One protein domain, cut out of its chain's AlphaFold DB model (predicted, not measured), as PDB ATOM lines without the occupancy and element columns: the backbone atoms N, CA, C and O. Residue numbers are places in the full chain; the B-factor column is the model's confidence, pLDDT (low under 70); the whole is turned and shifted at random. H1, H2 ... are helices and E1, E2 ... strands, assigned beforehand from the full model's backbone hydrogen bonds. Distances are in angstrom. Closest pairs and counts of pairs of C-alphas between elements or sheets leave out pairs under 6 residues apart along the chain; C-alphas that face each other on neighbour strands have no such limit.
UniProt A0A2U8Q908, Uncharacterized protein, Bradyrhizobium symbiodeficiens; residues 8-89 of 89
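What this domain is: This is residues 8 to 89 of the 89 residues of an uncharacterized protein of Bradyrhizobium symbiodeficiens (UniProt A0A2U8Q908). A strongly twisted wall of four strands has its helices over one face: the long H2 runs along the strands, H1 crosses H2, and H3 folds back after H2. This makes two layers, helices on one face of a sheet. The 82 printed residues hold H1, H2 and H3, then E1 to E4, a meander, each strand the antiparallel neighbour of the one before, in sheet order E1, E2, E3, E4. The class is mixed, helices and strands; the whole is compact, radius of gyration of the C-alphas 11.8 A, spanning 32 by 25 by 20 A.

Where its parts are: E1 is residues 51 to 53, E2 60 to 66, 18.3 A long, E3 69 to 76, 22.9 A, and E4 80 to 88, 22.5 A, ending at C-alpha 88 (20.827, 33.788, -8.962). E4 bends by 59 degrees at residue 83. H2 is residues 23 to 38, 22.8 A, H3 42 to 48, and H1 8 to 15, beginning at C-alpha 8 (33.379, 39.259, -10.942).

How they stand to each other: Each strand forms a hairpin with the next: N 52 and O 62 are 2.8 A apart, N 63 and O 71 2.9 A, N 72 and O 85 2.8 A, within hydrogen-bond range. H2 is on the sheet at a height of 8.2 A, over E2 and E3; the C-alphas of Ala 29 and Val 65 are 5.9 A apart, the closest of H2 and E2. H1 touches H2 about perpendicular, 85 degrees; their closest C-alphas, Ala 13 and Cys 30, are 4.7 A apart. H2 touches H3 with residues 32 to 36 alone, closest C-alphas Leu 36 and Ile 45, 6.4 A; they form a helical hairpin, opposite ways at a shallow tilt of 34 degrees, only just short of steep. In H1 and H2 every O i to N i+4 pair is within hydrogen-bond range; in H3 0 of 3 are, against 3 of 4 O i to N i+3 pairs.

The domain as a whole: The C-alphas farthest apart, Gly 20 and Asp 78, are 33.8 A apart. The printed part has no cut, no link is long, and no printed residue is under pLDDT 70.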
ATOM      1  N   ILE A   8      34.532  38.388 -10.655       94.31
ATOM      2  CA  ILE A   8      33.379  39.259 -10.942       94.31
ATOM      3  C   ILE A   8      32.811  39.823  -9.638       94.31
ATOM      4  O   ILE A   8      32.533  41.012  -9.554       94.31
ATOM      5  N   THR A   9      32.677  38.992  -8.605       95.38
ATOM      6  CA  THR A   9      32.159  39.425  -7.301       95.38
ATOM      7  C   THR A   9      33.132  40.385  -6.623       95.38
ATOM      8  O   THR A   9      32.704  41.397  -6.079       95.38
ATOM      9  N   GLU A  10      34.436  40.114  -6.709       96.12
ATOM     10  CA  GLU A  10      35.485  41.023  -6.227       96.12
ATOM     11  C   GLU A  10      35.451  42.383  -6.948       96.12
ATOM     12  O   GLU A  10      35.518  43.441  -6.315       96.12
ATOM     13  N   LEU A  11      35.265  42.372  -8.271       96.00
ATOM     14  CA  LEU A  11      35.104  43.588  -9.064       96.00
ATOM     15  C   LEU A  11      33.856  44.373  -8.642       96.00
ATOM     16  O   LEU A  11      33.944  45.585  -8.458       96.00
ATOM     17  N   ILE A  12      32.717  43.703  -8.438       96.56
ATOM     18  CA  ILE A  12      31.479  44.340  -7.965       96.56
ATOM     19  C   ILE A  12      31.691  44.958  -6.582       96.56
ATOM     20  O   ILE A  12      31.301  46.104  -6.366       96.56
ATOM     21  N   ALA A  13      32.350  44.242  -5.668       96.00
ATOM     22  CA  ALA A  13      32.636  44.721  -4.317       96.00
ATOM     23  C   ALA A  13      33.460  46.021  -4.307       96.00
ATOM     24  O   ALA A  13      33.287  46.861  -3.427       96.00
ATOM     25  N   THR A  14      34.325  46.190  -5.310       94.62
ATOM     26  CA  THR A  14      35.254  47.325  -5.402       94.62
ATOM     27  C   THR A  14      34.701  48.470  -6.251       94.62
ATOM     28  O   THR A  14      34.916  49.637  -5.943       94.62
ATOM     29  N   THR A  15      33.992  48.155  -7.335       95.31
ATOM     30  CA  THR A  15      33.656  49.128  -8.389       95.31
ATOM     31  C   THR A  15      32.162  49.306  -8.618       95.31
ATOM     32  O   THR A  15      31.774  50.218  -9.339       95.31
ATOM     33  N   ARG A  16      31.313  48.451  -8.031       95.00
ATOM     34  CA  ARG A  16      29.868  48.347  -8.316       95.00
ATOM     35  C   ARG A  16      29.531  47.898  -9.743       95.00
ATOM     36  O   ARG A  16      28.358  47.902 -10.109       95.00
ATOM     37  N   PHE A  17      30.514  47.473 -10.540       93.00
ATOM     38  CA  PHE A  17      30.306  46.979 -11.903       93.00
ATOM     39  C   PHE A  17      30.483  45.464 -11.992       93.00
ATOM     40  O   PHE A  17      31.418  44.894 -11.435       93.00
ATOM     41  N   GLY A  18      29.592  44.813 -12.743       90.44
ATOM     42  CA  GLY A  18      29.657  43.388 -13.055       90.44
ATOM     43  C   GLY A  18      29.201  43.145 -14.488       90.44
ATOM     44  O   GLY A  18      28.077  43.490 -14.850       90.44
ATOM     45  N   GLY A  19      30.073  42.569 -15.316       89.69
ATOM     46  CA  GLY A  19      29.748  42.275 -16.712       89.69
ATOM     47  C   GLY A  19      28.533  41.350 -16.822       89.69
ATOM     48  O   GLY A  19      28.474  40.322 -16.152       89.69
ATOM     49  N   GLY A  20      27.557  41.719 -17.657       89.06
ATOM     50  CA  GLY A  20      26.349  40.917 -17.888       89.06
ATOM     51  C   GLY A  20      25.299  40.965 -16.768       89.06
ATOM     52  O   GLY A  20      24.301  40.249 -16.851       89.06
ATOM     53  N   ILE A  21      25.481  41.806 -15.744       93.50
ATOM     54  CA  ILE A  21      24.523  41.993 -14.646       93.50
ATOM     55  C   ILE A  21      23.986  43.427 -14.690       93.50
ATOM     56  O   ILE A  21      24.706  44.371 -15.007       93.50
ATOM     57  N   ARG A  22      22.691  43.601 -14.399       95.31
ATOM     58  CA  ARG A  22      22.067  44.931 -14.358       95.31
ATOM     59  C   ARG A  22      22.677  45.773 -13.236       95.31
ATOM     60  O   ARG A  22      22.862  45.279 -12.129       95.31
ATOM     61  N   GLN A  23      22.907  47.056 -13.509       95.19
ATOM     62  CA  GLN A  23      23.631  47.944 -12.597       95.19
ATOM     63  C   GLN A  23      22.968  48.100 -11.219       95.19
ATOM     64  O   GLN A  23      23.668  48.124 -10.216       95.19
ATOM     65  N   HIS A  24      21.635  48.160 -11.133       96.31
ATOM     66  CA  HIS A  24      20.958  48.245  -9.829       96.31
ATOM     67  C   HIS A  24      21.251  47.021  -8.947       96.31
ATOM     68  O   HIS A  24      21.485  47.174  -7.753       96.31
ATOM     69  N   ILE A  25      21.341  45.824  -9.543       97.00
ATOM     70  CA  ILE A  25      21.709  44.596  -8.827       97.00
ATOM     71  C   ILE A  25      23.154  44.682  -8.339       97.00
ATOM     72  O   ILE A  25      23.434  44.330  -7.200       97.00
ATOM     73  N   THR A  26      24.086  45.134  -9.182       97.38
ATOM     74  CA  THR A  26      25.506  45.195  -8.805       97.38
ATOM     75  C   THR A  26      25.777  46.268  -7.752       97.38
ATOM     76  O   THR A  26      26.616  46.051  -6.884       97.38
ATOM     77  N   VAL A  27      25.049  47.389  -7.778       97.38
ATOM     78  CA  VAL A  27      25.116  48.431  -6.743       97.38
ATOM     79  C   VAL A  27      24.591  47.902  -5.409       97.38
ATOM     80  O   VAL A  27      25.336  47.917  -4.433       97.38
ATOM     81  N   ALA A  28      23.376  47.349  -5.381       96.88
ATOM     82  CA  ALA A  28      22.793  46.797  -4.158       96.88
ATOM     83  C   ALA A  28      23.626  45.629  -3.597       96.88
ATOM     84  O   ALA A  28      23.869  45.533  -2.395       96.88
ATOM     85  N   ALA A  29      24.149  44.762  -4.470       97.31
ATOM     86  CA  ALA A  29      25.058  43.698  -4.064       97.31
ATOM     87  C   ALA A  29      26.364  44.248  -3.472       97.31
ATOM     88  O   ALA A  29      26.848  43.704  -2.486       97.31
ATOM     89  N   CYS A  30      26.938  45.309  -4.047       98.06
ATOM     90  CA  CYS A  30      28.149  45.940  -3.522       98.06
ATOM     91  C   CYS A  30      27.938  46.456  -2.093       98.06
ATOM     92  O   CYS A  30      28.763  46.180  -1.227       98.06
ATOM     93  N   GLU A  31      26.817  47.131  -1.831       97.06
ATOM     94  CA  GLU A  31      26.467  47.633  -0.496       97.06
ATOM     95  C   GLU A  31      26.363  46.492   0.523       97.06
ATOM     96  O   GLU A  31      27.008  46.532   1.572       97.06
ATOM     97  N   ILE A  32      25.645  45.419   0.170       97.56
ATOM     98  CA  ILE A  32      25.534  44.223   1.014       97.56
ATOM     99  C   ILE A  32      26.908  43.594   1.262       97.56
ATOM    100  O   ILE A  32      27.221  43.234   2.393       97.56
ATOM    101  N   ILE A  33      27.744  43.462   0.228       97.69
ATOM    102  CA  ILE A  33      29.082  42.868   0.350       97.69
ATOM    103  C   ILE A  33      29.968  43.700   1.282       97.69
ATOM    104  O   ILE A  33      30.673  43.124   2.106       97.69
ATOM    105  N   GLN A  34      29.944  45.028   1.171       96.62
ATOM    106  CA  GLN A  34      30.757  45.903   2.018       96.62
ATOM    107  C   GLN A  34      30.360  45.786   3.492       96.62
ATOM    108  O   GLN A  34      31.237  45.622   4.340       96.62
ATOM    109  N   LEU A  35      29.057  45.782   3.787       96.75
ATOM    110  CA  LEU A  35      28.554  45.561   5.143       96.75
ATOM    111  C   LEU A  35      28.925  44.166   5.659       96.75
ATOM    112  O   LEU A  35      29.443  44.031   6.762       96.75
ATOM    113  N   LEU A  36      28.738  43.137   4.831       96.50
ATOM    114  CA  LEU A  36      29.041  41.751   5.178       96.50
ATOM    115  C   LEU A  36      30.528  41.537   5.499       96.50
ATOM    116  O   LEU A  36      30.866  40.761   6.388       96.50
ATOM    117  N   VAL A  37      31.424  42.218   4.779       95.88
ATOM    118  CA  VAL A  37      32.872  42.178   5.034       95.88
ATOM    119  C   VAL A  37      33.242  42.880   6.345       95.88
ATOM    120  O   VAL A  37      34.248  42.513   6.953       95.88
ATOM    121  N   ALA A  38      32.451  43.863   6.777       95.19
ATOM    122  CA  ALA A  38      32.651  44.581   8.031       95.19
ATOM    123  C   ALA A  38      32.068  43.855   9.257       95.19
ATOM    124  O   ALA A  38      32.438  44.191  10.378       95.19
ATOM    125  N   CYS A  39      31.186  42.865   9.071       95.62
ATOM    126  CA  CYS A  39      30.631  42.078  10.172       95.62
ATOM    127  C   CYS A  39      31.722  41.335  10.956       95.62
ATOM    128  O   CYS A  39      32.652  40.762  10.382       95.62
ATOM    129  N   HIS A  40      31.561  41.283  12.274       93.19
ATOM    130  CA  HIS A  40      32.435  40.550  13.192       93.19
ATOM    131  C   HIS A  40      31.729  39.362  13.838       93.19
ATOM    132  O   HIS A  40      32.386  38.457  14.339       93.19
ATOM    133  N   SER A  41      30.399  39.333  13.791       92.38
ATOM    134  CA  SER A  41      29.597  38.234  14.302       92.38
ATOM    135  C   SER A  41      28.497  37.836  13.323       92.38
ATOM    136  O   SER A  41      28.044  38.628  12.492       92.38
ATOM    137  N   HIS A  42      27.990  36.612  13.470       87.75
ATOM    138  CA  HIS A  42      26.815  36.165  12.723       87.75
ATOM    139  C   HIS A  42      25.538  36.957  13.096       87.75
ATOM    140  O   HIS A  42      24.558  36.938  12.349       87.75
ATOM    141  N   GLN A  43      25.527  37.651  14.241       89.50
ATOM    142  CA  GLN A  43      24.413  38.515  14.647       89.50
ATOM    143  C   GLN A  43      24.381  39.804  13.818       89.50
ATOM    144  O   GLN A  43      23.305  40.203  13.375       89.50
ATOM    145  N   ASP A  44      25.547  40.390  13.520       92.19
ATOM    146  CA  ASP A  44      25.671  41.612  12.709       92.19
ATOM    147  C   ASP A  44      25.054  41.421  11.318       92.19
ATOM    148  O   ASP A  44      24.398  42.306  10.776       92.19
ATOM    149  N   ILE A  45      25.208  40.221  10.756       91.81
ATOM    150  CA  ILE A  45      24.654  39.853   9.450       91.81
ATOM    151  C   ILE A  45      23.123  39.961   9.452       91.81
ATOM    152  O   ILE A  45      22.528  40.379   8.459       91.81
ATOM    153  N   GLY A  46      22.478  39.618  10.571       90.25
ATOM    154  CA  GLY A  46      21.025  39.714  10.720       90.25
ATOM    155  C   GLY A  46      20.505  41.153  10.688       90.25
ATOM    156  O   GLY A  46      19.329  41.359  10.403       90.25
ATOM    157  N   VAL A  47      21.374  42.142  10.931       90.38
ATOM    158  CA  VAL A  47      21.051  43.573  10.826       90.38
ATOM    159  C   VAL A  47      21.030  44.032   9.366       90.38
ATOM    160  O   VAL A  47      20.247  44.911   9.016       90.38
ATOM    161  N   ILE A  48      21.846  43.421   8.498       93.06
ATOM    162  CA  ILE A  48      21.884  43.750   7.063       93.06
ATOM    163  C   ILE A  48      20.570  43.343   6.388       93.06
ATOM    164  O   ILE A  48      20.048  44.066   5.542       93.06
ATOM    165  N   GLY A  49      20.034  42.176   6.750       89.94
ATOM    166  CA  GLY A  49      18.779  41.682   6.204       89.94
ATOM    167  C   GLY A  49      18.486  40.230   6.564       89.94
ATOM    168  O   GLY A  49      19.207  39.578   7.321       89.94
ATOM    169  N   GLN A  50      17.403  39.702   5.992       89.75
ATOM    170  CA  GLN A  50      16.974  38.334   6.257       89.75
ATOM    171  C   GLN A  50      17.982  37.315   5.704       89.75
ATOM    172  O   GLN A  50      18.180  37.192   4.493       89.75
ATOM    173  N   ILE A  51      18.574  36.533   6.609       93.62
ATOM    174  CA  ILE A  51      19.519  35.470   6.262       93.62
ATOM    175  C   ILE A  51      18.753  34.248   5.753       93.62
ATOM    176  O   ILE A  51      17.998  33.606   6.483       93.62
ATOM    177  N   THR A  52      19.004  33.881   4.503       93.88
ATOM    178  CA  THR A  52      18.540  32.627   3.906       93.88
ATOM    179  C   THR A  52      19.596  31.545   4.105       93.88
ATOM    180  O   THR A  52      20.763  31.742   3.773       93.88
ATOM    181  N   ARG A  53      19.198  30.379   4.627       92.75
ATOM    182  CA  ARG A  53      20.060  29.191   4.734       92.75
ATOM    183  C   ARG A  53      19.716  28.207   3.622       92.75
ATOM    184  O   ARG A  53      18.564  27.794   3.501       92.75
ATOM    185  N   PHE A  54      20.698  27.807   2.818       88.19
ATOM    186  CA  PHE A  54      20.460  26.876   1.713       88.19
ATOM    187  C   PHE A  54      20.658  25.428   2.167       88.19
ATOM    188  O   PHE A  54      21.777  24.932   2.207       88.19
ATOM    189  N   ALA A  55      19.560  24.716   2.441       79.44
ATOM    190  CA  ALA A  55      19.580  23.359   3.010       79.44
ATOM    191  C   ALA A  55      20.410  22.322   2.222       79.44
ATOM    192  O   ALA A  55      20.887  21.350   2.792       79.44
ATOM    193  N   ARG A  56      20.591  22.513   0.907       82.00
ATOM    194  CA  ARG A  56      21.365  21.598   0.043       82.00
ATOM    195  C   ARG A  56      22.869  21.876   0.031       82.00
ATOM    196  O   ARG A  56      23.613  21.152  -0.624       82.00
ATOM    197  N   THR A  57      23.329  22.947   0.671       83.69
ATOM    198  CA  THR A  57      24.745  23.316   0.692       83.69
ATOM    199  C   THR A  57      25.110  23.731   2.100       83.69
ATOM    200  O   THR A  57      24.883  24.872   2.499       83.69
ATOM    201  N   ASP A  58      25.668  22.783   2.844       84.56
ATOM    202  CA  ASP A  58      25.989  22.998   4.245       84.56
ATOM    203  C   ASP A  58      26.936  24.197   4.434       84.56
ATOM    204  O   ASP A  58      27.880  24.408   3.657       84.56
ATOM    205  N   GLY A  59      26.617  25.016   5.436       88.19
ATOM    206  CA  GLY A  59      27.314  26.260   5.754       88.19
ATOM    207  C   GLY A  59      27.164  27.403   4.740       88.19
ATOM    208  O   GLY A  59      27.924  28.368   4.837       88.19
ATOM    209  N   LEU A  60      26.243  27.321   3.766       94.81
ATOM    210  CA  LEU A  60      25.988  28.408   2.812       94.81
ATOM    211  C   LEU A  60      24.801  29.284   3.234       94.81
ATOM    212  O   LEU A  60      23.652  28.834   3.318       94.81
ATOM    213  N   TYR A  61      25.092  30.568   3.393       95.50
ATOM    214  CA  TYR A  61      24.143  31.623   3.715       95.50
ATOM    215  C   TYR A  61      23.907  32.527   2.505       95.50
ATOM    216  O   TYR A  61      24.728  32.581   1.586       95.50
ATOM    217  N   GLY A  62      22.788  33.247   2.503       96.56
ATOM    218  CA  GLY A  62      22.460  34.232   1.482       96.56
ATOM    219  C   GLY A  62      21.698  35.427   2.032       96.56
ATOM    220  O   GLY A  62      20.773  35.262   2.822       96.56
ATOM    221  N   LEU A  63      22.064  36.614   1.562       97.06
ATOM    222  CA  LEU A  63      21.309  37.853   1.722       97.06
ATOM    223  C   LEU A  63      20.685  38.212   0.372       97.06
ATOM    224  O   LEU A  63      21.364  38.176  -0.657       97.06
ATOM    225  N   GLN A  64      19.384  38.496   0.362       96.75
ATOM    226  CA  GLN A  64      18.675  38.837  -0.870       96.75
ATOM    227  C   GLN A  64      19.092  40.227  -1.353       96.75
ATOM    228  O   GLN A  64      19.149  41.168  -0.570       96.75
ATOM    229  N   VAL A  65      19.363  40.340  -2.652       95.94
ATOM    230  CA  VAL A  65      19.632  41.616  -3.328       95.94
ATOM    231  C   VAL A  65      18.341  42.127  -3.951       95.94
ATOM    232  O   VAL A  65      17.815  43.157  -3.556       95.94
ATOM    233  N   GLU A  66      17.803  41.374  -4.915       95.00
ATOM    234  CA  GLU A  66      16.547  41.697  -5.588       95.00
ATOM    235  C   GLU A  66      16.008  40.460  -6.318       95.00
ATOM    236  O   GLU A  66      16.723  39.796  -7.081       95.00
ATOM    237  N   GLY A  67      14.728  40.144  -6.113       93.62
ATOM    238  CA  GLY A  67      14.083  38.996  -6.743       93.62
ATOM    239  C   GLY A  67      14.844  37.698  -6.463       93.62
ATOM    240  O   GLY A  67      14.906  37.241  -5.327       93.62
ATOM    241  N   LYS A  68      15.427  37.110  -7.511       94.94
ATOM    242  CA  LYS A  68      16.202  35.859  -7.440       94.94
ATOM    243  C   LYS A  68      17.703  36.060  -7.211       94.94
ATOM    244  O   LYS A  68      18.445  35.085  -7.248       94.94
ATOM    245  N   TRP A  69      18.177  37.294  -7.058       96.69
ATOM    246  CA  TRP A  69      19.592  37.586  -6.830       96.69
ATOM    247  C   TRP A  69      19.930  37.589  -5.345       96.69
ATOM    248  O   TRP A  69      19.232  38.212  -4.547       96.69
ATOM    249  N   TYR A  70      21.036  36.935  -5.004       97.50
ATOM    250  CA  TYR A  70      21.536  36.812  -3.641       97.50
ATOM    251  C   TYR A  70      23.040  37.068  -3.590       97.50
ATOM    252  O   TYR A  70      23.792  36.594  -4.448       97.50
ATOM    253  N   VAL A  71      23.484  37.753  -2.537       97.81
ATOM    254  CA  VAL A  71      24.872  37.676  -2.074       97.81
ATOM    255  C   VAL A  71      24.966  36.453  -1.177       97.81
ATOM    256  O   VAL A  71      24.412  36.435  -0.080       97.81
ATOM    257  N   THR A  72      25.639  35.414  -1.657       97.50
ATOM    258  CA  THR A  72      25.864  34.183  -0.897       97.50
ATOM    259  C   THR A  72      27.271  34.139  -0.342       97.50
ATOM    260  O   THR A  72      28.199  34.686  -0.936       97.50
ATOM    261  N   PHE A  73      27.427  33.510   0.815       96.88
ATOM    262  CA  PHE A  73      28.697  33.446   1.523       96.88
ATOM    263  C   PHE A  73      28.709  32.275   2.502       96.88
ATOM    264  O   PHE A  73      27.673  31.710   2.861       96.88
ATOM    265  N   ARG A  74      29.908  31.924   2.951       95.81
ATOM    266  CA  ARG A  74      30.131  31.067   4.112       95.81
ATOM    267  C   ARG A  74      30.665  31.905   5.265       95.81
ATOM    268  O   ARG A  74      31.254  32.958   5.032       95.81
ATOM    269  N   TRP A  75      30.473  31.432   6.490       94.88
ATOM    270  CA  TRP A  75      30.902  32.132   7.700       94.88
ATOM    271  C   TRP A  75      31.883  31.293   8.516       94.88
ATOM    272  O   TRP A  75      31.754  30.068   8.577       94.88
ATOM    273  N   SER A  76      32.877  31.952   9.104       93.94
ATOM    274  CA  SER A  76      33.835  31.384  10.052       93.94
ATOM    275  C   SER A  76      34.086  32.415  11.143       93.94
ATOM    276  O   SER A  76      34.376  33.558  10.807       93.94
ATOM    277  N   GLU A  77      34.048  32.021  12.416       91.00
ATOM    278  CA  GLU A  77      34.241  32.955  13.540       91.00
ATOM    279  C   GLU A  77      35.601  33.676  13.475       91.00
ATOM    280  O   GLU A  77      35.669  34.881  13.679       91.00
ATOM    281  N   ASP A  78      36.668  32.984  13.057       91.38
ATOM    282  CA  ASP A  78      38.015  33.580  12.987       91.38
ATOM    283  C   ASP A  78      38.265  34.486  11.762       91.38
ATOM    284  O   ASP A  78      39.277  35.182  11.698       91.38
ATOM    285  N   TYR A  79      37.403  34.441  10.738       93.44
ATOM    286  CA  TYR A  79      37.662  35.104   9.444       93.44
ATOM    287  C   TYR A  79      36.520  36.011   8.967       93.44
ATOM    288  O   TYR A  79      36.736  36.883   8.117       93.44
ATOM    289  N   GLY A  80      35.313  35.801   9.482       95.31
ATOM    290  CA  GLY A  80      34.078  36.390   8.991       95.31
ATOM    291  C   GLY A  80      33.596  35.741   7.693       95.31
ATOM    292  O   GLY A  80      33.773  34.539   7.454       95.31
ATOM    293  N   ALA A  81      32.967  36.544   6.837       96.44
ATOM    294  CA  ALA A  81      32.407  36.077   5.577       96.44
ATOM    295  C   ALA A  81      33.498  35.722   4.549       96.44
ATOM    296  O   ALA A  81      34.434  36.485   4.292       96.44
ATOM    297  N   TYR A  82      33.355  34.561   3.913       96.81
ATOM    298  CA  TYR A  82      34.261  34.078   2.872       96.81
ATOM    299  C   TYR A  82      33.519  33.355   1.750       96.81
ATOM    300  O   TYR A  82      32.331  33.048   1.857       96.81
ATOM    301  N   GLN A  83      34.232  33.096   0.647       96.94
ATOM    302  CA  GLN A  83      33.652  32.564  -0.590       96.94
ATOM    303  C   GLN A  83      32.413  33.345  -1.062       96.94
ATOM    304  O   GLN A  83      31.478  32.762  -1.609       96.94
ATOM    305  N   ILE A  84      32.435  34.665  -0.878       97.81
ATOM    306  CA  ILE A  84      31.346  35.570  -1.230       97.81
ATOM    307  C   ILE A  84      31.108  35.522  -2.748       97.81
ATOM    308  O   ILE A  84      32.065  35.553  -3.537       97.81
ATOM    309  N   ARG A  85      29.835  35.430  -3.151       96.81
ATOM    310  CA  ARG A  85      29.359  35.377  -4.544       96.81
ATOM    311  C   ARG A  85      28.102  36.212  -4.710       96.81
ATOM    312  O   ARG A  85      27.206  36.121  -3.879       96.81
ATOM    313  N   LEU A  86      27.983  36.905  -5.837       96.94
ATOM    314  CA  LEU A  86      26.679  37.313  -6.359       96.94
ATOM    315  C   LEU A  86      26.154  36.225  -7.303       96.94
ATOM    316  O   LEU A  86      26.805  35.908  -8.300       96.94
ATOM    317  N   GLU A  87      24.990  35.654  -7.008       95.25
ATOM    318  CA  GLU A  87      24.398  34.586  -7.819       95.25
ATOM    319  C   GLU A  87      22.867  34.628  -7.837       95.25
ATOM    320  O   GLU A  87      22.230  35.323  -7.045       95.25
ATOM    321  N   ARG A  88      22.276  33.886  -8.779       93.56
ATOM    322  CA  ARG A  88      20.827  33.788  -8.962       93.56
ATOM    323  C   ARG A  88      20.331  32.422  -8.480       93.56
ATOM    324  O   ARG A  88      20.877  31.413  -8.924       93.56
ATOM    325  N   ARG A  89      19.315  32.385  -7.613       87.31
ATOM    326  CA  ARG A  89      18.713  31.154  -7.066       87.31
ATOM    327  C   ARG A  89      17.195  31.111  -7.206       87.31
ATOM    328  O   ARG A  89      16.558  32.185  -7.274       87.31
TER     329      ARG A  89